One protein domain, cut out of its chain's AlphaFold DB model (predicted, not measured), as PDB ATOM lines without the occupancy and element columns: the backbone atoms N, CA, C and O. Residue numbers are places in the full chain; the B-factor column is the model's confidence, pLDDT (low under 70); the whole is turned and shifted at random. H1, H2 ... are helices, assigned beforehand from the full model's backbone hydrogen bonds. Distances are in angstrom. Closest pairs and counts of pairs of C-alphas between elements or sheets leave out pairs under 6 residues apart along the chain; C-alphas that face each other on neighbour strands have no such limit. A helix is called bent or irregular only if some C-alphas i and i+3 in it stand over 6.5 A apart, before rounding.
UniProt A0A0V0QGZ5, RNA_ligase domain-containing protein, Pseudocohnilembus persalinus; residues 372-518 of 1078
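Overview. This is residues 372 to 518 of the 1078 residues of the protein "RNA_ligase domain-containing protein" of Pseudocohnilembus persalinus (UniProt A0A0V0QGZ5). Three helices, H1, H2 and H3, pack together as a triangle, and a second part, the helical hairpin of H4 and H5, reaches away from them, steeply tilted to H3, with the small helix H6 packed on H4. H3 kinks near residue 447 and a tight link then leads into H4; the short H7 is near H3 and H4, and residues 511 to 516 after it stick out. The printed part has 147 residues with seven named helices, H1 to H7 in order along the chain, and no named strand: the class is all helix. It is compact, with a radius of gyration of the C-alphas of 16.7 A and spans of 49 by 40 by 32 A.

Arrangement. Begin with H1, residues 372 to 393, which touches H2, residues 404 to 412, at Lys 382 and Gln 404, the closest C-alphas, 5.5 A apart; they form a hairpin at a shallow tilt of 22 degrees. Next comes H3, residues 429 to 453, which touches H1 at a steep tilt of 41 degrees, running the same way; the closest C-alphas, of Val 387 and Trp 447, are 5.9 A apart. With residues 429 to 440 alone H3 touches H2, their closest C-alphas being those of Phe 409 and Glu 433, 6.8 A apart; this hairpin has a steep tilt of 36 degrees, only just past shallow. H3 is irregular, with C-alphas 445 and 448 8.4 A apart, and has a kink of 110 degrees near residue 447. H4, residues 457 to 473, touches H3 at a steep tilt of 58 degrees, with the closest C-alphas, of Ile 453 and Phe 460, 6.5 A apart. H5, residues 478 to 493, forms a hairpin with H4 at a shallow tilt of 18 degrees; their closest C-alphas, of Tyr 473 and Gln 480, are 5.6 A apart. H6, residues 496 to 500, touches residues 459 to 463 of H4 alone, closest at the C-alphas of Phe 463 and Leu 496, 6.4 A. H7, residues 505 to 510, is close to H3 but not clearly touching it, with the C-alphas of Tyr 442 and Ile 505, the closest, 7.3 A apart. H5 is apart from H1, H2, H3 and H7. Every O i to N i+4 pair is within hydrogen-bond range in H1, H2, H4, H5, H6 and H7; in H3 it is 16 of 21.

Along the chain. Find C-alpha 372 at (32.224, -0.667, 38.592); from there H1 runs 31.5 A to C-alpha 393. H2 measures 12.2 A, and H3 runs 24.2 A to C-alpha 453 at (45.519, 6.191, 24.889). H4 measures 24.3 A, H5 22.4 A, H6 6.0 A, and H7 8.6 A, ending at C-alpha 510 at (49.433, 24.293, 42.194).

Size, cuts and confidence. Look for the two C-alphas farthest apart at Asn 398 and Gln 478, 51.5 A. The printed part has no cut, and its long link is H2 to H3, residues 413 to 428. The mean pLDDT of the printed part is 78.5; under 70 are residues 395 to 402, 414 to 417, 472 to 476 and 502 to 518.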
ATOM      1  N   GLU A 372      30.936  -1.302  38.873       95.50
ATOM      2  CA  GLU A 372      32.224  -0.667  38.592       95.50
ATOM      3  C   GLU A 372      32.600  -0.762  37.105       95.50
ATOM      4  O   GLU A 372      32.872   0.267  36.480       95.50
ATOM      5  N   TYR A 373      32.519  -1.949  36.487       96.25
ATOM      6  CA  TYR A 373      32.768  -2.096  35.050       96.25
ATOM      7  C   TYR A 373      31.848  -1.194  34.221       96.25
ATOM      8  O   TYR A 373      32.299  -0.538  33.277       96.25
ATOM      9  N   ARG A 374      30.548  -1.141  34.551       95.12
ATOM     10  CA  ARG A 374      29.566  -0.321  33.817       95.12
ATOM     11  C   ARG A 374      29.921   1.163  33.887       95.12
ATOM     12  O   ARG A 374      29.890   1.828  32.850       95.12
ATOM     13  N   ILE A 375      30.297   1.660  35.064       95.31
ATOM     14  CA  ILE A 375      30.705   3.053  35.280       95.31
ATOM     15  C   ILE A 375      31.986   3.364  34.503       95.31
ATOM     16  O   ILE A 375      32.027   4.308  33.715       95.31
ATOM     17  N   VAL A 376      33.018   2.535  34.648       95.44
ATOM     18  CA  VAL A 376      34.315   2.748  33.993       95.44
ATOM     19  C   VAL A 376      34.202   2.653  32.465       95.44
ATOM     20  O   VAL A 376      34.797   3.452  31.731       95.44
ATOM     21  N   ARG A 377      33.380   1.729  31.954       94.69
ATOM     22  CA  ARG A 377      33.058   1.638  30.524       94.69
ATOM     23  C   ARG A 377      32.354   2.896  30.037       94.69
ATOM     24  O   ARG A 377      32.672   3.389  28.953       94.69
ATOM     25  N   LYS A 378      31.420   3.424  30.827       94.88
ATOM     26  CA  LYS A 378      30.708   4.657  30.501       94.88
ATOM     27  C   LYS A 378      31.662   5.851  30.452       94.88
ATOM     28  O   LYS A 378      31.582   6.632  29.506       94.88
ATOM     29  N   LEU A 379      32.611   5.937  31.385       95.25
ATOM     30  CA  LEU A 379      33.671   6.947  31.364       95.25
ATOM     31  C   LEU A 379      34.474   6.865  30.057       95.25
ATOM     32  O   LEU A 379      34.596   7.864  29.352       95.25
ATOM     33  N   ARG A 380      34.909   5.661  29.658       94.50
ATOM     34  CA  ARG A 380      35.638   5.433  28.394       94.50
ATOM     35  C   ARG A 380      34.879   5.963  27.183       94.50
ATOM     36  O   ARG A 380      35.448   6.619  26.312       94.50
ATOM     37  N   GLU A 381      33.586   5.657  27.108       93.50
ATOM     38  CA  GLU A 381      32.717   6.089  26.012       93.50
ATOM     39  C   GLU A 381      32.573   7.615  25.964       93.50
ATOM     40  O   GLU A 381      32.554   8.195  24.876       93.50
ATOM     41  N   LYS A 382      32.509   8.271  27.126       94.06
ATOM     42  CA  LYS A 382      32.398   9.730  27.245       94.06
ATOM     43  C   LYS A 382      33.699  10.436  26.879       94.06
ATOM     44  O   LYS A 382      33.661  11.366  26.081       94.06
ATOM     45  N   LEU A 383      34.835   9.922  27.343       93.06
ATOM     46  CA  LEU A 383      36.168  10.387  26.952       93.06
ATOM     47  C   LEU A 383      36.391  10.250  25.434       93.06
ATOM     48  O   LEU A 383      36.814  11.196  24.769       93.06
ATOM     49  N   ARG A 384      36.000   9.114  24.840       92.50
ATOM     50  CA  ARG A 384      36.053   8.919  23.382       92.50
ATOM     51  C   ARG A 384      35.196   9.938  22.631       92.50
ATOM     52  O   ARG A 384      35.627  10.465  21.604       92.50
ATOM     53  N   LYS A 385      33.972  10.193  23.106       91.50
ATOM     54  CA  LYS A 385      33.061  11.179  22.505       91.50
ATOM     55  C   LYS A 385      33.628  12.593  22.596       91.50
ATOM     56  O   LYS A 385      33.555  13.307  21.602       91.50
ATOM     57  N   GLU A 386      34.232  12.957  23.722       90.19
ATOM     58  CA  GLU A 386      34.898  14.249  23.921       90.19
ATOM     59  C   GLU A 386      35.999  14.470  22.876       90.19
ATOM     60  O   GLU A 386      36.008  15.476  22.168       90.19
ATOM     61  N   VAL A 387      36.874  13.478  22.676       89.06
ATOM     62  CA  VAL A 387      37.929  13.550  21.653       89.06
ATOM     63  C   VAL A 387      37.345  13.646  20.244       89.06
ATOM     64  O   VAL A 387      37.810  14.441  19.427       89.06
ATOM     65  N   GLN A 388      36.315  12.855  19.933       88.19
ATOM     66  CA  GLN A 388      35.650  12.911  18.627       88.19
ATOM     67  C   GLN A 388      34.998  14.273  18.372       88.19
ATOM     68  O   GLN A 388      35.034  14.759  17.242       88.19
ATOM     69  N   GLN A 389      34.418  14.892  19.402       86.69
ATOM     70  CA  GLN A 389      33.872  16.243  19.323       86.69
ATOM     71  C   GLN A 389      34.990  17.257  19.088       86.69
ATOM     72  O   GLN A 389      34.896  18.010  18.126       86.69
ATOM     73  N   LYS A 390      36.102  17.199  19.836       84.62
ATOM     74  CA  LYS A 390      37.270  18.066  19.596       84.62
ATOM     75  C   LYS A 390      37.828  17.942  18.174       84.62
ATOM     76  O   LYS A 390      38.028  18.961  17.514       84.62
ATOM     77  N   LYS A 391      37.997  16.713  17.665       85.69
ATOM     78  CA  LYS A 391      38.428  16.451  16.276       85.69
ATOM     79  C   LYS A 391      37.471  17.092  15.252       85.69
ATOM     80  O   LYS A 391      37.930  17.581  14.225       85.69
ATOM     81  N   LYS A 392      36.160  17.131  15.529       84.19
ATOM     82  CA  LYS A 392      35.158  17.805  14.678       84.19
ATOM     83  C   LYS A 392      35.184  19.333  14.817       84.19
ATOM     84  O   LYS A 392      35.081  20.017  13.802       84.19
ATOM     85  N   CYS A 393      35.346  19.866  16.031       79.62
ATOM     86  CA  CYS A 393      35.390  21.310  16.298       79.62
ATOM     87  C   CYS A 393      36.585  21.996  15.621       79.62
ATOM     88  O   CYS A 393      36.450  23.124  15.162       79.62
ATOM     89  N   LEU A 394      37.734  21.321  15.496       77.06
ATOM     90  CA  LEU A 394      38.890  21.875  14.775       77.06
ATOM     91  C   LEU A 394      38.598  22.193  13.300       77.06
ATOM     92  O   LEU A 394      39.268  23.041  12.722       77.06
ATOM     93  N   GLY A 395      37.588  21.550  12.703       67.69
ATOM     94  CA  GLY A 395      37.109  21.866  11.357       67.69
ATOM     95  C   GLY A 395      35.887  22.789  11.315       67.69
ATOM     96  O   GLY A 395      35.472  23.172  10.224       67.69
ATOM     97  N   ASN A 396      35.271  23.122  12.456       54.44
ATOM     98  CA  ASN A 396      34.010  23.864  12.495       54.44
ATOM     99  C   ASN A 396      33.850  24.664  13.805       54.44
ATOM    100  O   ASN A 396      33.531  24.098  14.852       54.44
ATOM    101  N   LYS A 397      34.038  25.991  13.730       52.66
ATOM    102  CA  LYS A 397      34.010  26.916  14.883       52.66
ATOM    103  C   LYS A 397      32.652  26.990  15.609       52.66
ATOM    104  O   LYS A 397      32.626  27.414  16.756       52.66
ATOM    105  N   ASN A 398      31.556  26.519  15.000       44.41
ATOM    106  CA  ASN A 398      30.192  26.658  15.540       44.41
ATOM    107  C   ASN A 398      29.665  25.421  16.301       44.41
ATOM    108  O   ASN A 398      28.477  25.331  16.601       44.41
ATOM    109  N   PHE A 399      30.497  24.420  16.601       45.88
ATOM    110  CA  PHE A 399      30.007  23.202  17.255       45.88
ATOM    111  C   PHE A 399      29.839  23.399  18.776       45.88
ATOM    112  O   PHE A 399      30.831  23.444  19.508       45.88
ATOM    113  N   ARG A 400      28.586  23.472  19.266       52.25
ATOM    114  CA  ARG A 400      28.268  23.487  20.710       52.25
ATOM    115  C   ARG A 400      28.813  22.224  21.388       52.25
ATOM    116  O   ARG A 400      28.433  21.104  21.037       52.25
ATOM    117  N   LYS A 401      29.689  22.399  22.380       59.12
ATOM    118  CA  LYS A 401      30.258  21.301  23.175       59.12
ATOM    119  C   LYS A 401      29.195  20.760  24.132       59.12
ATOM    120  O   LYS A 401      28.842  21.414  25.107       59.12
ATOM    121  N   GLN A 402      28.686  19.554  23.883       65.69
ATOM    122  CA  GLN A 402      27.972  18.825  24.931       65.69
ATOM    123  C   GLN A 402      28.987  18.390  25.980       65.69
ATOM    124  O   GLN A 402      29.826  17.540  25.682       65.69
ATOM    125  N   ASN A 403      28.880  18.922  27.197       81.50
ATOM    126  CA  ASN A 403      29.767  18.570  28.300       81.50
ATOM    127  C   ASN A 403      29.618  17.075  28.654       81.50
ATOM    128  O   ASN A 403      28.682  16.659  29.346       81.50
ATOM    129  N   GLN A 404      30.532  16.251  28.132       89.44
ATOM    130  CA  GLN A 404      30.491  14.802  28.320       89.44
ATOM    131  C   GLN A 404      30.725  14.408  29.784       89.44
ATOM    132  O   GLN A 404      30.202  13.376  30.202       89.44
ATOM    133  N   LEU A 405      31.436  15.230  30.565       88.69
ATOM    134  CA  LEU A 405      31.660  15.015  31.995       88.69
ATOM    135  C   LEU A 405      30.359  15.176  32.794       88.69
ATOM    136  O   LEU A 405      29.996  14.291  33.560       88.69
ATOM    137  N   PHE A 406      29.595  16.243  32.552       84.44
ATOM    138  CA  PHE A 406      28.298  16.420  33.218       84.44
ATOM    139  C   PHE A 406      27.311  15.311  32.836       84.44
ATOM    140  O   PHE A 406      26.617  14.747  33.682       84.44
ATOM    141  N   SER A 407      27.284  14.953  31.549       87.31
ATOM    142  CA  SER A 407      26.461  13.842  31.080       87.31
ATOM    143  C   SER A 407      26.865  12.518  31.737       87.31
ATOM    144  O   SER A 407      25.986  11.733  32.074       87.31
ATOM    145  N   PHE A 408      28.166  12.291  31.956       92.12
ATOM    146  CA  PHE A 408      28.661  11.146  32.717       92.12
ATOM    147  C   PHE A 408      28.136  11.164  34.158       92.12
ATOM    148  O   PHE A 408      27.511  10.187  34.562       92.12
ATOM    149  N   PHE A 409      28.296  12.270  34.894       90.50
ATOM    150  CA  PHE A 409      27.798  12.393  36.271       90.50
ATOM    151  C   PHE A 409      26.297  12.132  36.373       90.50
ATOM    152  O   PHE A 409      25.869  11.323  37.191       90.50
ATOM    153  N   SER A 410      25.489  12.730  35.492       86.62
ATOM    154  CA  SER A 410      24.041  12.502  35.492       86.62
ATOM    155  C   SER A 410      23.674  11.036  35.251       86.62
ATOM    156  O   SER A 410      22.702  10.557  35.829       86.62
ATOM    157  N   GLU A 411      24.409  10.327  34.392       89.31
ATOM    158  CA  GLU A 411      24.122   8.929  34.055       89.31
ATOM    159  C   GLU A 411      24.610   7.940  35.118       89.31
ATOM    160  O   GLU A 411      24.064   6.839  35.191       89.31
ATOM    161  N   ILE A 412      25.618   8.290  35.923       91.88
ATOM    162  CA  ILE A 412      26.064   7.450  37.047       91.88
ATOM    163  C   ILE A 412      25.340   7.786  38.355       91.88
ATOM    164  O   ILE A 412      25.287   6.933  39.228       91.88
ATOM    165  N   SER A 413      24.770   8.989  38.482       85.69
ATOM    166  CA  SER A 413      24.144   9.450  39.725       85.69
ATOM    167  C   SER A 413      22.943   8.610  40.160       85.69
ATOM    168  O   SER A 413      22.228   8.035  39.339       85.69
ATOM    169  N   ASP A 414      22.642   8.654  41.456       68.81
ATOM    170  CA  ASP A 414      21.461   7.988  42.020       68.81
ATOM    171  C   ASP A 414      20.144   8.686  41.632       68.81
ATOM    172  O   ASP A 414      19.041   8.182  41.847       68.81
ATOM    173  N   LYS A 415      20.230   9.868  41.012       67.50
ATOM    174  CA  LYS A 415      19.077  10.670  40.604       67.50
ATOM    175  C   LYS A 415      18.594  10.231  39.214       67.50
ATOM    176  O   LYS A 415      19.374   9.924  38.323       67.50
ATOM    177  N   LYS A 416      17.271  10.235  39.003       59.44
ATOM    178  CA  LYS A 416      16.618  10.075  37.680       59.44
ATOM    179  C   LYS A 416      17.010   8.820  36.867       59.44
ATOM    180  O   LYS A 416      17.028   8.866  35.642       59.44
ATOM    181  N   GLY A 417      17.248   7.682  37.519       68.50
ATOM    182  CA  GLY A 417      17.476   6.408  36.816       68.50
ATOM    183  C   GLY A 417      18.904   6.208  36.301       68.50
ATOM    184  O   GLY A 417      19.094   5.443  35.357       68.50
ATOM    185  N   GLY A 418      19.890   6.885  36.897       81.19
ATOM    186  CA  GLY A 418      21.300   6.589  36.653       81.19
ATOM    187  C   GLY A 418      21.727   5.218  37.193       81.19
ATOM    188  O   GLY A 418      20.967   4.528  37.880       81.19
ATOM    189  N   LEU A 419      22.941   4.800  36.828       86.38
ATOM    190  CA  LEU A 419      23.457   3.443  37.049       86.38
ATOM    191  C   LEU A 419      23.442   3.011  38.526       86.38
ATOM    192  O   LEU A 419      23.255   1.822  38.781       86.38
ATOM    193  N   CYS A 420      23.608   3.948  39.463       86.88
ATOM    194  CA  CYS A 420      23.759   3.657  40.891       86.88
ATOM    195  C   CYS A 420      22.473   3.807  41.724       86.88
ATOM    196  O   CYS A 420      22.477   3.461  42.899       86.88
ATOM    197  N   LYS A 421      21.337   4.208  41.122       82.19
ATOM    198  CA  LYS A 421      20.077   4.551  41.825       82.19
ATOM    199  C   LYS A 421      19.643   3.583  42.939       82.19
ATOM    200  O   LYS A 421      19.092   4.037  43.934       82.19
ATOM    201  N   ASN A 422      19.857   2.280  42.765       78.56
ATOM    202  CA  ASN A 422      19.431   1.255  43.725       78.56
ATOM    203  C   ASN A 422      20.591   0.425  44.291       78.56
ATOM    204  O   ASN A 422      20.358  -0.483  45.085       78.56
ATOM    205  N   ASN A 423      21.823   0.689  43.858       81.50
ATOM    206  CA  ASN A 423      22.898  -0.286  43.941       81.50
ATOM    207  C   ASN A 423      24.161   0.363  44.496       81.50
ATOM    208  O   ASN A 423      24.656   1.355  43.963       81.50
ATOM    209  N   SER A 424      24.712  -0.231  45.552       83.94
ATOM    210  CA  SER A 424      26.005   0.170  46.093       83.94
ATOM    211  C   SER A 424      27.130  -0.315  45.179       83.94
ATOM    212  O   SER A 424      27.222  -1.503  44.876       83.94
ATOM    213  N   THR A 425      28.003   0.597  44.777       86.81
ATOM    214  CA  THR A 425      29.245   0.310  44.058       86.81
ATOM    215  C   THR A 425      30.325  -0.267  44.983       86.81
ATOM    216  O   THR A 425      30.345   0.034  46.175       86.81
ATOM    217  N   SER A 426      31.275  -1.026  44.422       89.25
ATOM    218  CA  SER A 426      32.483  -1.532  45.114       89.25
ATOM    219  C   SER A 426      33.351  -0.424  45.734       89.25
ATOM    220  O   SER A 426      34.088  -0.645  46.694       89.25
ATOM    221  N   LYS A 427      33.280   0.784  45.165       88.38
ATOM    222  CA  LYS A 427      33.920   2.020  45.631       88.38
ATOM    223  C   LYS A 427      32.867   3.118  45.730       88.38
ATOM    224  O   LYS A 427      31.970   3.118  44.895       88.38
ATOM    225  N   PRO A 428      32.948   4.089  46.653       87.06
ATOM    226  CA  PRO A 428      31.956   5.166  46.735       87.06
ATOM    227  C   PRO A 428      31.802   5.906  45.400       87.06
ATOM    228  O   PRO A 428      32.803   6.147  44.736       87.06
ATOM    229  N   LEU A 429      30.592   6.335  45.014       86.31
ATOM    230  CA  LEU A 429      30.341   7.022  43.731       86.31
ATOM    231  C   LEU A 429      31.331   8.170  43.454       86.31
ATOM    232  O   LEU A 429      31.820   8.338  42.337       86.31
ATOM    233  N   LYS A 430      31.696   8.896  44.515       82.38
ATOM    234  CA  LYS A 430      32.663   9.993  44.498       82.38
ATOM    235  C   LYS A 430      34.037   9.612  43.946       82.38
ATOM    236  O   LYS A 430      34.665  10.427  43.275       82.38
ATOM    237  N   TYR A 431      34.470   8.369  44.164       86.50
ATOM    238  CA  TYR A 431      35.669   7.791  43.551       86.50
ATOM    239  C   TYR A 431      35.646   7.972  42.031       86.50
ATOM    240  O   TYR A 431      36.578   8.509  41.433       86.50
ATOM    241  N   PHE A 432      34.545   7.551  41.405       91.69
ATOM    242  CA  PHE A 432      34.390   7.583  39.955       91.69
ATOM    243  C   PHE A 432      34.209   9.006  39.434       91.69
ATOM    244  O   PHE A 432      34.663   9.303  38.330       91.69
ATOM    245  N   GLU A 433      33.587   9.889  40.219       88.56
ATOM    246  CA  GLU A 433      33.476  11.307  39.876       88.56
ATOM    247  C   GLU A 433      34.853  11.977  39.799       88.56
ATOM    248  O   GLU A 433      35.160  12.641  38.807       88.56
ATOM    249  N   ILE A 434      35.703  11.745  40.807       85.81
ATOM    250  CA  ILE A 434      37.088  12.233  40.856       85.81
ATOM    251  C   ILE A 434      37.898  11.651  39.690       85.81
ATOM    252  O   ILE A 434      38.542  12.392  38.945       85.81
ATOM    253  N   LEU A 435      37.831  10.330  39.489       91.38
ATOM    254  CA  LEU A 435      38.538   9.652  38.402       91.38
ATOM    255  C   LEU A 435      38.147  10.218  37.032       91.38
ATOM    256  O   LEU A 435      39.012  10.480  36.193       91.38
ATOM    257  N   ALA A 436      36.851  10.439  36.810       93.19
ATOM    258  CA  ALA A 436      36.352  11.035  35.582       93.19
ATOM    259  C   ALA A 436      36.857  12.465  35.409       93.19
ATOM    260  O   ALA A 436      37.427  12.774  34.365       93.19
ATOM    261  N   TYR A 437      36.709  13.310  36.427       88.44
ATOM    262  CA  TYR A 437      37.161  14.697  36.408       88.44
ATOM    263  C   TYR A 437      38.619  14.826  35.949       88.44
ATOM    264  O   TYR A 437      38.906  15.502  34.957       88.44
ATOM    265  N   PHE A 438      39.528  14.095  36.597       87.06
ATOM    266  CA  PHE A 438      40.943  14.124  36.239       87.06
ATOM    267  C   PHE A 438      41.214  13.539  34.851       87.06
ATOM    268  O   PHE A 438      42.020  14.090  34.102       87.06
ATOM    269  N   SER A 439      40.503  12.476  34.460       92.69
ATOM    270  CA  SER A 439      40.633  11.897  33.116       92.69
ATOM    271  C   SER A 439      40.239  12.897  32.023       92.69
ATOM    272  O   SER A 439      40.881  12.969  30.973       92.69
ATOM    273  N   PHE A 440      39.191  13.689  32.266       91.00
ATOM    274  CA  PHE A 440      38.739  14.733  31.351       91.00
ATOM    275  C   PHE A 440      39.726  15.896  31.265       91.00
ATOM    276  O   PHE A 440      40.018  16.336  30.155       91.00
ATOM    277  N   ILE A 441      40.284  16.353  32.389       85.25
ATOM    278  CA  ILE A 441      41.331  17.390  32.401       85.25
ATOM    279  C   ILE A 441      42.562  16.929  31.627       85.25
ATOM    280  O   ILE A 441      43.062  17.649  30.762       85.25
ATOM    281  N   TYR A 442      43.023  15.707  31.889       87.81
ATOM    282  CA  TYR A 442      44.174  15.150  31.193       87.81
ATOM    283  C   TYR A 442      43.931  15.115  29.674       87.81
ATOM    284  O   TYR A 442      44.724  15.654  28.898       87.81
ATOM    285  N   LEU A 443      42.786  14.579  29.227       88.12
ATOM    286  CA  LEU A 443      42.446  14.572  27.802       88.12
ATOM    287  C   LEU A 443      42.224  15.967  27.235       88.12
ATOM    288  O   LEU A 443      42.455  16.176  26.048       88.12
ATOM    289  N   GLN A 444      41.796  16.947  28.027       84.00
ATOM    290  CA  GLN A 444      41.657  18.299  27.509       84.00
ATOM    291  C   GLN A 444      42.991  18.837  26.986       84.00
ATOM    292  O   GLN A 444      42.990  19.434  25.904       84.00
ATOM    293  N   ASN A 445      44.083  18.512  27.676       82.00
ATOM    294  CA  ASN A 445      45.443  18.903  27.322       82.00
ATOM    295  C   ASN A 445      46.093  17.947  26.307       82.00
ATOM    296  O   ASN A 445      46.856  18.395  25.459       82.00
ATOM    297  N   GLN A 446      45.752  16.653  26.343       86.25
ATOM    298  CA  GLN A 446      46.441  15.594  25.584       86.25
ATOM    299  C   GLN A 446      45.543  14.839  24.583       86.25
ATOM    300  O   GLN A 446      45.850  13.719  24.179       86.25
ATOM    301  N   TRP A 447      44.416  15.414  24.143       85.88
ATOM    302  CA  TRP A 447      43.447  14.717  23.273       85.88
ATOM    303  C   TRP A 447      44.039  14.232  21.936       85.88
ATOM    304  O   TRP A 447      43.509  13.287  21.347       85.88
ATOM    305  N   GLN A 448      45.117  14.857  21.451       87.19
ATOM    306  CA  GLN A 448      45.827  14.433  20.236       87.19
ATOM    307  C   GLN A 448      46.407  13.019  20.384       87.19
ATOM    308  O   GLN A 448      46.439  12.261  19.416       87.19
ATOM    309  N   ASN A 449      46.738  12.621  21.614       86.94
ATOM    310  CA  ASN A 449      47.296  11.312  21.941       86.94
ATOM    311  C   ASN A 449      46.213  10.242  22.138       86.94
ATOM    312  O   ASN A 449      46.528   9.103  22.472       86.94
ATOM    313  N   TRP A 450      44.927  10.549  21.920       87.62
ATOM    314  CA  TRP A 450      43.844   9.582  22.135       87.62
ATOM    315  C   TRP A 450      44.018   8.279  21.354       87.62
ATOM    316  O   TRP A 450      43.672   7.216  21.858       87.62
ATOM    317  N   ASP A 451      44.560   8.339  20.137       84.62
ATOM    318  CA  ASP A 451      44.764   7.135  19.327       84.62
ATOM    319  C   ASP A 451      45.853   6.216  19.939       84.62
ATOM    320  O   ASP A 451      45.852   5.015  19.683       84.62
ATOM    321  N   GLN A 452      46.707   6.747  20.826       86.38
ATOM    322  CA  GLN A 452      47.655   5.994  21.663       86.38
ATOM    323  C   GLN A 452      47.044   5.577  23.015       86.38
ATOM    324  O   GLN A 452      47.318   4.482  23.507       86.38
ATOM    325  N   ILE A 453      46.187   6.426  23.597       85.94
ATOM    326  CA  ILE A 453      45.519   6.191  24.889       85.94
ATOM    327  C   ILE A 453      44.428   5.125  24.778       85.94
ATOM    328  O   ILE A 453      44.327   4.254  25.635       85.94
ATOM    329  N   SER A 454      43.601   5.173  23.733       86.44
ATOM    330  CA  SER A 454      42.421   4.316  23.596       86.44
ATOM    331  C   SER A 454      42.747   2.822  23.568       86.44
ATOM    332  O   SER A 454      41.993   2.079  24.195       86.44
ATOM    333  N   PRO A 455      43.801   2.352  22.871       83.56
ATOM    334  CA  PRO A 455      44.220   0.956  22.966       83.56
ATOM    335  C   PRO A 455      44.709   0.614  24.381       83.56
ATOM    336  O   PRO A 455      44.378  -0.429  24.922       83.56
ATOM    337  N   LYS A 456      45.416   1.536  25.041       88.44
ATOM    338  CA  LYS A 456      46.001   1.347  26.379       88.44
ATOM    339  C   LYS A 456      45.105   1.869  27.507       88.44
ATOM    340  O   LYS A 456      45.598   2.327  28.535       88.44
ATOM    341  N   TYR A 457      43.784   1.814  27.338       90.50
ATOM    342  CA  TYR A 457      42.860   2.508  28.238       90.50
ATOM    343  C   TYR A 457      42.917   2.003  29.691       90.50
ATOM    344  O   TYR A 457      42.775   2.791  30.620       90.50
ATOM    345  N   VAL A 458      43.178   0.710  29.905       88.50
ATOM    346  CA  VAL A 458      43.381   0.144  31.254       88.50
ATOM    347  C   VAL A 458      44.593   0.778  31.937       88.50
ATOM    348  O   VAL A 458      44.489   1.248  33.066       88.50
ATOM    349  N   GLN A 459      45.715   0.871  31.218       89.12
ATOM    350  CA  GLN A 459      46.940   1.507  31.708       89.12
ATOM    351  C   GLN A 459      46.730   3.001  31.956       89.12
ATOM    352  O   GLN A 459      47.268   3.546  32.910       89.12
ATOM    353  N   PHE A 460      45.915   3.655  31.125       91.75
ATOM    354  CA  PHE A 460      45.527   5.046  31.330       91.75
ATOM    355  C   PHE A 460      44.731   5.223  32.624       91.75
ATOM    356  O   PHE A 460      45.032   6.118  33.402       91.75
ATOM    357  N   LEU A 461      43.744   4.367  32.899       90.69
ATOM    358  CA  LEU A 461      43.008   4.438  34.162       90.69
ATOM    359  C   LEU A 461      43.906   4.183  35.363       90.69
ATOM    360  O   LEU A 461      43.773   4.875  36.365       90.69
ATOM    361  N   GLU A 462      44.812   3.213  35.269       89.50
ATOM    362  CA  GLU A 462      45.797   2.971  36.317       89.50
ATOM    363  C   GLU A 462      46.701   4.190  36.533       89.50
ATOM    364  O   GLU A 462      46.859   4.635  37.668       89.50
ATOM    365  N   PHE A 463      47.212   4.783  35.456       89.38
ATOM    366  CA  PHE A 463      47.964   6.032  35.509       89.38
ATOM    367  C   PHE A 463      47.155   7.133  36.201       89.38
ATOM    368  O   PHE A 463      47.645   7.736  37.148       89.38
ATOM    369  N   MET A 464      45.887   7.334  35.825       92.00
ATOM    370  CA  MET A 464      45.025   8.323  36.476       92.00
ATOM    371  C   MET A 464      44.811   8.021  37.964       92.00
ATOM    372  O   MET A 464      44.837   8.945  38.769       92.00
ATOM    373  N   LYS A 465      44.641   6.750  38.358       87.94
ATOM    374  CA  LYS A 465      44.532   6.348  39.772       87.94
ATOM    375  C   LYS A 465      45.804   6.717  40.551       87.94
ATOM    376  O   LYS A 465      45.689   7.295  41.630       87.94
ATOM    377  N   LEU A 466      46.987   6.419  40.006       85.44
ATOM    378  CA  LEU A 466      48.281   6.722  40.635       85.44
ATOM    379  C   LEU A 466      48.551   8.232  40.696       85.44
ATOM    380  O   LEU A 466      49.004   8.727  41.722       85.44
ATOM    381  N   GLN A 467      48.209   8.976  39.643       82.88
ATOM    382  CA  GLN A 467      48.317  10.438  39.613       82.88
ATOM    383  C   GLN A 467      47.421  11.091  40.666       82.88
ATOM    384  O   GLN A 467      47.871  11.947  41.420       82.88
ATOM    385  N   ILE A 468      46.171  10.633  40.789       81.69
ATOM    386  CA  ILE A 468      45.264  11.098  41.844       81.69
ATOM    387  C   ILE A 468      45.878  10.834  43.224       81.69
ATOM    388  O   ILE A 468      45.834  11.710  44.080       81.69
ATOM    389  N   GLN A 469      46.474   9.657  43.448       79.62
ATOM    390  CA  GLN A 469      47.142   9.343  44.714       79.62
ATOM    391  C   GLN A 469      48.340  10.259  44.991       79.62
ATOM    392  O   GLN A 469      48.436  10.773  46.101       79.62
ATOM    393  N   LEU A 470      49.227  10.487  44.014       78.69
ATOM    394  CA  LEU A 470      50.380  11.387  44.164       78.69
ATOM    395  C   LEU A 470      49.960  12.788  44.602       78.69
ATOM    396  O   LEU A 470      50.494  13.306  45.577       78.69
ATOM    397  N   GLU A 471      48.958  13.352  43.934       72.06
ATOM    398  CA  GLU A 471      48.449  14.697  44.226       72.06
ATOM    399  C   GLU A 471      47.872  14.809  45.647       72.06
ATOM    400  O   GLU A 471      47.923  15.873  46.263       72.06
ATOM    401  N   PHE A 472      47.357  13.710  46.210       68.62
ATOM    402  CA  PHE A 472      46.916  13.676  47.606       68.62
ATOM    403  C   PHE A 472      48.058  13.449  48.611       68.62
ATOM    404  O   PHE A 472      47.892  13.805  49.777       68.62
ATOM    405  N   TYR A 473      49.195  12.879  48.193       67.75
ATOM    406  CA  TYR A 473      50.337  12.604  49.070       67.75
ATOM    407  C   TYR A 473      51.414  13.696  49.080       67.75
ATOM    408  O   TYR A 473      52.190  13.695  50.026       67.75
ATOM    409  N   GLU A 474      51.469  14.630  48.118       60.66
ATOM    410  CA  GLU A 474      52.465  15.733  48.036       60.66
ATOM    411  C   GLU A 474      52.461  16.745  49.216       60.66
ATOM    412  O   GLU A 474      53.031  17.831  49.117       60.66
ATOM    413  N   GLN A 475      51.864  16.408  50.359       59.31
ATOM    414  CA  GLN A 475      51.864  17.236  51.566       59.31
ATOM    415  C   GLN A 475      52.963  16.778  52.555       59.31
ATOM    416  O   GLN A 475      53.615  15.755  52.354       59.31
ATOM    417  N   ASP A 476      53.305  17.613  53.540       53.28
ATOM    418  CA  ASP A 476      54.538  17.458  54.329       53.28
ATOM    419  C   ASP A 476      54.435  16.345  55.393       53.28
ATOM    420  O   ASP A 476      53.756  16.486  56.409       53.28
ATOM    421  N   GLY A 477      55.185  15.257  55.181       72.31
ATOM    422  CA  GLY A 477      55.446  14.191  56.153       72.31
ATOM    423  C   GLY A 477      56.447  13.162  55.608       72.31
ATOM    424  O   GLY A 477      56.431  12.839  54.420       72.31
ATOM    425  N   GLN A 478      57.348  12.633  56.445       74.12
ATOM    426  CA  GLN A 478      58.378  11.671  56.007       74.12
ATOM    427  C   GLN A 478      57.764  10.375  55.433       74.12
ATOM    428  O   GLN A 478      58.214   9.896  54.395       74.12
ATOM    429  N   GLU A 479      56.680   9.868  56.028       71.81
ATOM    430  CA  GLU A 479      55.941   8.690  55.535       71.81
ATOM    431  C   GLU A 479      55.255   8.947  54.177       71.81
ATOM    432  O   GLU A 479      55.172   8.067  53.318       71.81
ATOM    433  N   GLN A 480      54.787  10.178  53.944       75.69
ATOM    434  CA  GLN A 480      54.177  10.574  52.674       75.69
ATOM    435  C   GLN A 480      55.219  10.616  51.555       75.69
ATOM    436  O   GLN A 480      54.943  10.140  50.455       75.69
ATOM    437  N   ARG A 481      56.450  11.062  51.846       77.19
ATOM    438  CA  ARG A 481      57.569  11.009  50.888       77.19
ATOM    439  C   ARG A 481      57.892   9.579  50.464       77.19
ATOM    440  O   ARG A 481      58.081   9.339  49.276       77.19
ATOM    441  N   GLU A 482      57.894   8.623  51.392       81.62
ATOM    442  CA  GLU A 482      58.099   7.210  51.051       81.62
ATOM    443  C   GLU A 482      56.983   6.666  50.148       81.62
ATOM    444  O   GLU A 482      57.273   5.990  49.161       81.62
ATOM    445  N   LYS A 483      55.716   7.007  50.420       78.50
ATOM    446  CA  LYS A 483      54.575   6.618  49.568       78.50
ATOM    447  C   LYS A 483      54.626   7.274  48.188       78.50
ATOM    448  O   LYS A 483      54.379   6.597  47.194       78.50
ATOM    449  N   ILE A 484      54.996   8.553  48.103       79.56
ATOM    450  CA  ILE A 484      55.232   9.251  46.830       79.56
ATOM    451  C   ILE A 484      56.309   8.528  46.029       79.56
ATOM    452  O   ILE A 484      56.096   8.234  44.856       79.56
ATOM    453  N   GLU A 485      57.449   8.214  46.646       83.19
ATOM    454  CA  GLU A 485      58.541   7.519  45.962       83.19
ATOM    455  C   GLU A 485      58.137   6.103  45.538       83.19
ATOM    456  O   GLU A 485      58.470   5.676  44.434       83.19
ATOM    457  N   GLN A 486      57.339   5.389  46.340       82.31
ATOM    458  CA  GLN A 486      56.753   4.108  45.934       82.31
ATOM    459  C   GLN A 486      55.832   4.258  44.719       82.31
ATOM    460  O   GLN A 486      55.954   3.483  43.769       82.31
ATOM    461  N   ILE A 487      54.946   5.259  44.704       79.75
ATOM    462  CA  ILE A 487      54.035   5.497  43.579       79.75
ATOM    463  C   ILE A 487      54.811   5.923  42.329       79.75
ATOM    464  O   ILE A 487      54.599   5.349  41.264       79.75
ATOM    465  N   LYS A 488      55.768   6.851  42.440       83.12
ATOM    466  CA  LYS A 488      56.663   7.231  41.333       83.12
ATOM    467  C   LYS A 488      57.431   6.028  40.798       83.12
ATOM    468  O   LYS A 488      57.530   5.839  39.590       83.12
ATOM    469  N   LYS A 489      57.936   5.165  41.685       86.25
ATOM    470  CA  LYS A 489      58.605   3.920  41.298       86.25
ATOM    471  C   LYS A 489      57.649   2.968  40.581       86.25
ATOM    472  O   LYS A 489      58.064   2.337  39.618       86.25
ATOM    473  N   LEU A 490      56.379   2.881  40.981       80.81
ATOM    474  CA  LEU A 490      55.357   2.096  40.276       80.81
ATOM    475  C   LEU A 490      55.055   2.655  38.881       80.81
ATOM    476  O   LEU A 490      55.017   1.883  37.922       80.81
ATOM    477  N   ILE A 491      54.887   3.973  38.758       80.19
ATOM    478  CA  ILE A 491      54.675   4.659  37.476       80.19
ATOM    479  C   ILE A 491      55.861   4.401  36.533       80.19
ATOM    480  O   ILE A 491      55.656   3.977  35.391       80.19
ATOM    481  N   ASN A 492      57.090   4.552  37.039       82.81
ATOM    482  CA  ASN A 492      58.324   4.282  36.301       82.81
ATOM    483  C   ASN A 492      58.470   2.805  35.921       82.81
ATOM    484  O   ASN A 492      58.705   2.491  34.760       82.81
ATOM    485  N   ASN A 493      58.266   1.875  36.859       83.56
ATOM    486  CA  ASN A 493      58.377   0.435  36.600       83.56
ATOM    487  C   ASN A 493      57.375  -0.047  35.539       83.56
ATOM    488  O   ASN A 493      57.656  -0.992  34.803       83.56
ATOM    489  N   LYS A 494      56.202   0.590  35.460       82.81
ATOM    490  CA  LYS A 494      55.178   0.303  34.449       82.81
ATOM    491  C   LYS A 494      55.364   1.098  33.151       82.81
ATOM    492  O   LYS A 494      54.570   0.921  32.227       82.81
ATOM    493  N   ASN A 495      56.404   1.933  33.062       84.12
ATOM    494  CA  ASN A 495      56.676   2.854  31.955       84.12
ATOM    495  C   ASN A 495      55.468   3.745  31.601       84.12
ATOM    496  O   ASN A 495      55.245   4.050  30.429       84.12
ATOM    497  N   LEU A 496      54.652   4.141  32.586       80.50
ATOM    498  CA  LEU A 496      53.429   4.908  32.317       80.50
ATOM    499  C   LEU A 496      53.745   6.345  31.880       80.50
ATOM    500  O   LEU A 496      53.094   6.836  30.958       80.50
ATOM    501  N   ASP A 497      54.787   6.966  32.438       78.62
ATOM    502  CA  ASP A 497      55.219   8.322  32.059       78.62
ATOM    503  C   ASP A 497      55.726   8.384  30.617       78.62
ATOM    504  O   ASP A 497      55.390   9.295  29.868       78.62
ATOM    505  N   GLN A 498      56.444   7.359  30.153       80.56
ATOM    506  CA  GLN A 498      56.860   7.292  28.746       80.56
ATOM    507  C   GLN A 498      55.669   7.143  27.790       80.56
ATOM    508  O   GLN A 498      55.736   7.568  26.639       80.56
ATOM    509  N   VAL A 499      54.581   6.512  28.246       76.38
ATOM    510  CA  VAL A 499      53.399   6.227  27.424       76.38
ATOM    511  C   VAL A 499      52.413   7.396  27.403       76.38
ATOM    512  O   VAL A 499      51.788   7.633  26.371       76.38
ATOM    513  N   PHE A 500      52.257   8.108  28.519       79.81
ATOM    514  CA  PHE A 500      51.263   9.172  28.690       79.81
ATOM    515  C   PHE A 500      51.893  10.571  28.864       79.81
ATOM    516  O   PHE A 500      51.174  11.569  28.919       79.81
ATOM    517  N   GLY A 501      53.222  10.670  28.861       74.31
ATOM    518  CA  GLY A 501      53.979  11.903  29.074       74.31
ATOM    519  C   GLY A 501      53.926  12.403  30.520       74.31
ATOM    520  O   GLY A 501      53.053  12.010  31.292       74.31
ATOM    521  N   ASP A 502      54.809  13.354  30.845       65.38
ATOM    522  CA  ASP A 502      54.879  14.067  32.137       65.38
ATOM    523  C   ASP A 502      53.712  15.056  32.319       65.38
ATOM    524  O   ASP A 502      53.897  16.218  32.683       65.38
ATOM    525  N   GLY A 503      52.491  14.644  31.969       54.78
ATOM    526  CA  GLY A 503      51.316  15.501  31.920       54.78
ATOM    527  C   GLY A 503      51.135  16.266  33.228       54.78
ATOM    528  O   GLY A 503      50.698  15.692  34.217       54.78
ATOM    529  N   LEU A 504      51.452  17.565  33.188       51.09
ATOM    530  CA  LEU A 504      51.315  18.583  34.233       51.09
ATOM    531  C   LEU A 504      49.883  18.655  34.791       51.09
ATOM    532  O   LEU A 504      49.119  19.582  34.514       51.09
ATOM    533  N   ILE A 505      49.510  17.676  35.608       54.59
ATOM    534  CA  ILE A 505      48.416  17.816  36.567       54.59
ATOM    535  C   ILE A 505      48.865  18.828  37.640       54.59
ATOM    536  O   ILE A 505      48.115  19.755  37.968       54.59
ATOM    537  N   SER A 506      50.146  18.772  38.028       53.47
ATOM    538  CA  SER A 506      50.712  19.589  39.101       53.47
ATOM    539  C   SER A 506      50.647  21.107  38.869       53.47
ATOM    540  O   SER A 506      50.389  21.833  39.819       53.47
ATOM    541  N   GLU A 507      50.801  21.655  37.654       54.12
ATOM    542  CA  GLU A 507      50.738  23.124  37.453       54.12
ATOM    543  C   GLU A 507      49.324  23.704  37.598       54.12
ATOM    544  O   GLU A 507      49.145  24.795  38.148       54.12
ATOM    545  N   ASN A 508      48.305  22.980  37.131       49.59
ATOM    546  CA  ASN A 508      46.915  23.427  37.240       49.59
ATOM    547  C   ASN A 508      46.375  23.254  38.669       49.59
ATOM    548  O   ASN A 508      45.553  24.059  39.104       49.59
ATOM    549  N   ILE A 509      46.881  22.273  39.427       49.03
ATOM    550  CA  ILE A 509      46.545  22.075  40.846       49.03
ATOM    551  C   ILE A 509      47.371  22.979  41.773       49.03
ATOM    552  O   ILE A 509      46.829  23.507  42.741       49.03
ATOM    553  N   LYS A 510      48.636  23.289  41.458       49.84
ATOM    554  CA  LYS A 510      49.433  24.293  42.194       49.84
ATOM    555  C   LYS A 510      48.781  25.680  42.185       49.84
ATOM    556  O   LYS A 510      48.920  26.426  43.150       49.84
ATOM    557  N   LYS A 511      48.010  26.016  41.141       48.62
ATOM    558  CA  LYS A 511      47.159  27.225  41.098       48.62
ATOM    559  C   LYS A 511      45.914  27.139  41.996       48.62
ATOM    560  O   LYS A 511      45.378  28.177  42.371       48.62
ATOM    561  N   LEU A 512      45.472  25.933  42.351       45.22
ATOM    562  CA  LEU A 512      44.325  25.660  43.224       45.22
ATOM    563  C   LEU A 512      44.704  25.575  44.716       45.22
ATOM    564  O   LEU A 512      43.854  25.822  45.570       45.22
ATOM    565  N   ASN A 513      45.962  25.266  45.050       46.72
ATOM    566  CA  ASN A 513      46.375  24.891  46.408       46.72
ATOM    567  C   ASN A 513      47.266  25.939  47.102       46.72
ATOM    568  O   ASN A 513      48.482  25.787  47.184       46.72
ATOM    569  N   LYS A 514      46.656  26.991  47.671       38.16
ATOM    570  CA  LYS A 514      47.339  27.854  48.661       38.16
ATOM    571  C   LYS A 514      46.750  27.847  50.077       38.16
ATOM    572  O   LYS A 514      47.401  28.388  50.956       38.16
ATOM    573  N   ASN A 515      45.595  27.220  50.335       35.94
ATOM    574  CA  ASN A 515      44.903  27.347  51.629       35.94
ATOM    575  C   ASN A 515      44.246  26.049  52.147       35.94
ATOM    576  O   ASN A 515      43.057  26.080  52.437       35.94
ATOM    577  N   PHE A 516      44.932  24.905  52.284       39.22
ATOM    578  CA  PHE A 516      44.273  23.706  52.847       39.22
ATOM    579  C   PHE A 516      45.243  22.777  53.604       39.22
ATOM    580  O   PHE A 516      46.099  22.173  52.970       39.22
ATOM    581  N   TYR A 517      45.072  22.624  54.928       41.66
ATOM    582  CA  TYR A 517      45.830  21.672  55.765       41.66
ATOM    583  C   TYR A 517      44.986  21.050  56.894       41.66
ATOM    584  O   TYR A 517      44.350  21.777  57.658       41.66
ATOM    585  N   ASN A 518      44.960  19.710  56.944       36.00
ATOM    586  CA  ASN A 518      45.477  18.827  58.011       36.00
ATOM    587  C   ASN A 518      44.735  17.478  58.120       36.00
ATOM    588  O   ASN A 518      43.519  17.364  57.950       36.00
TER     589      ASN A 518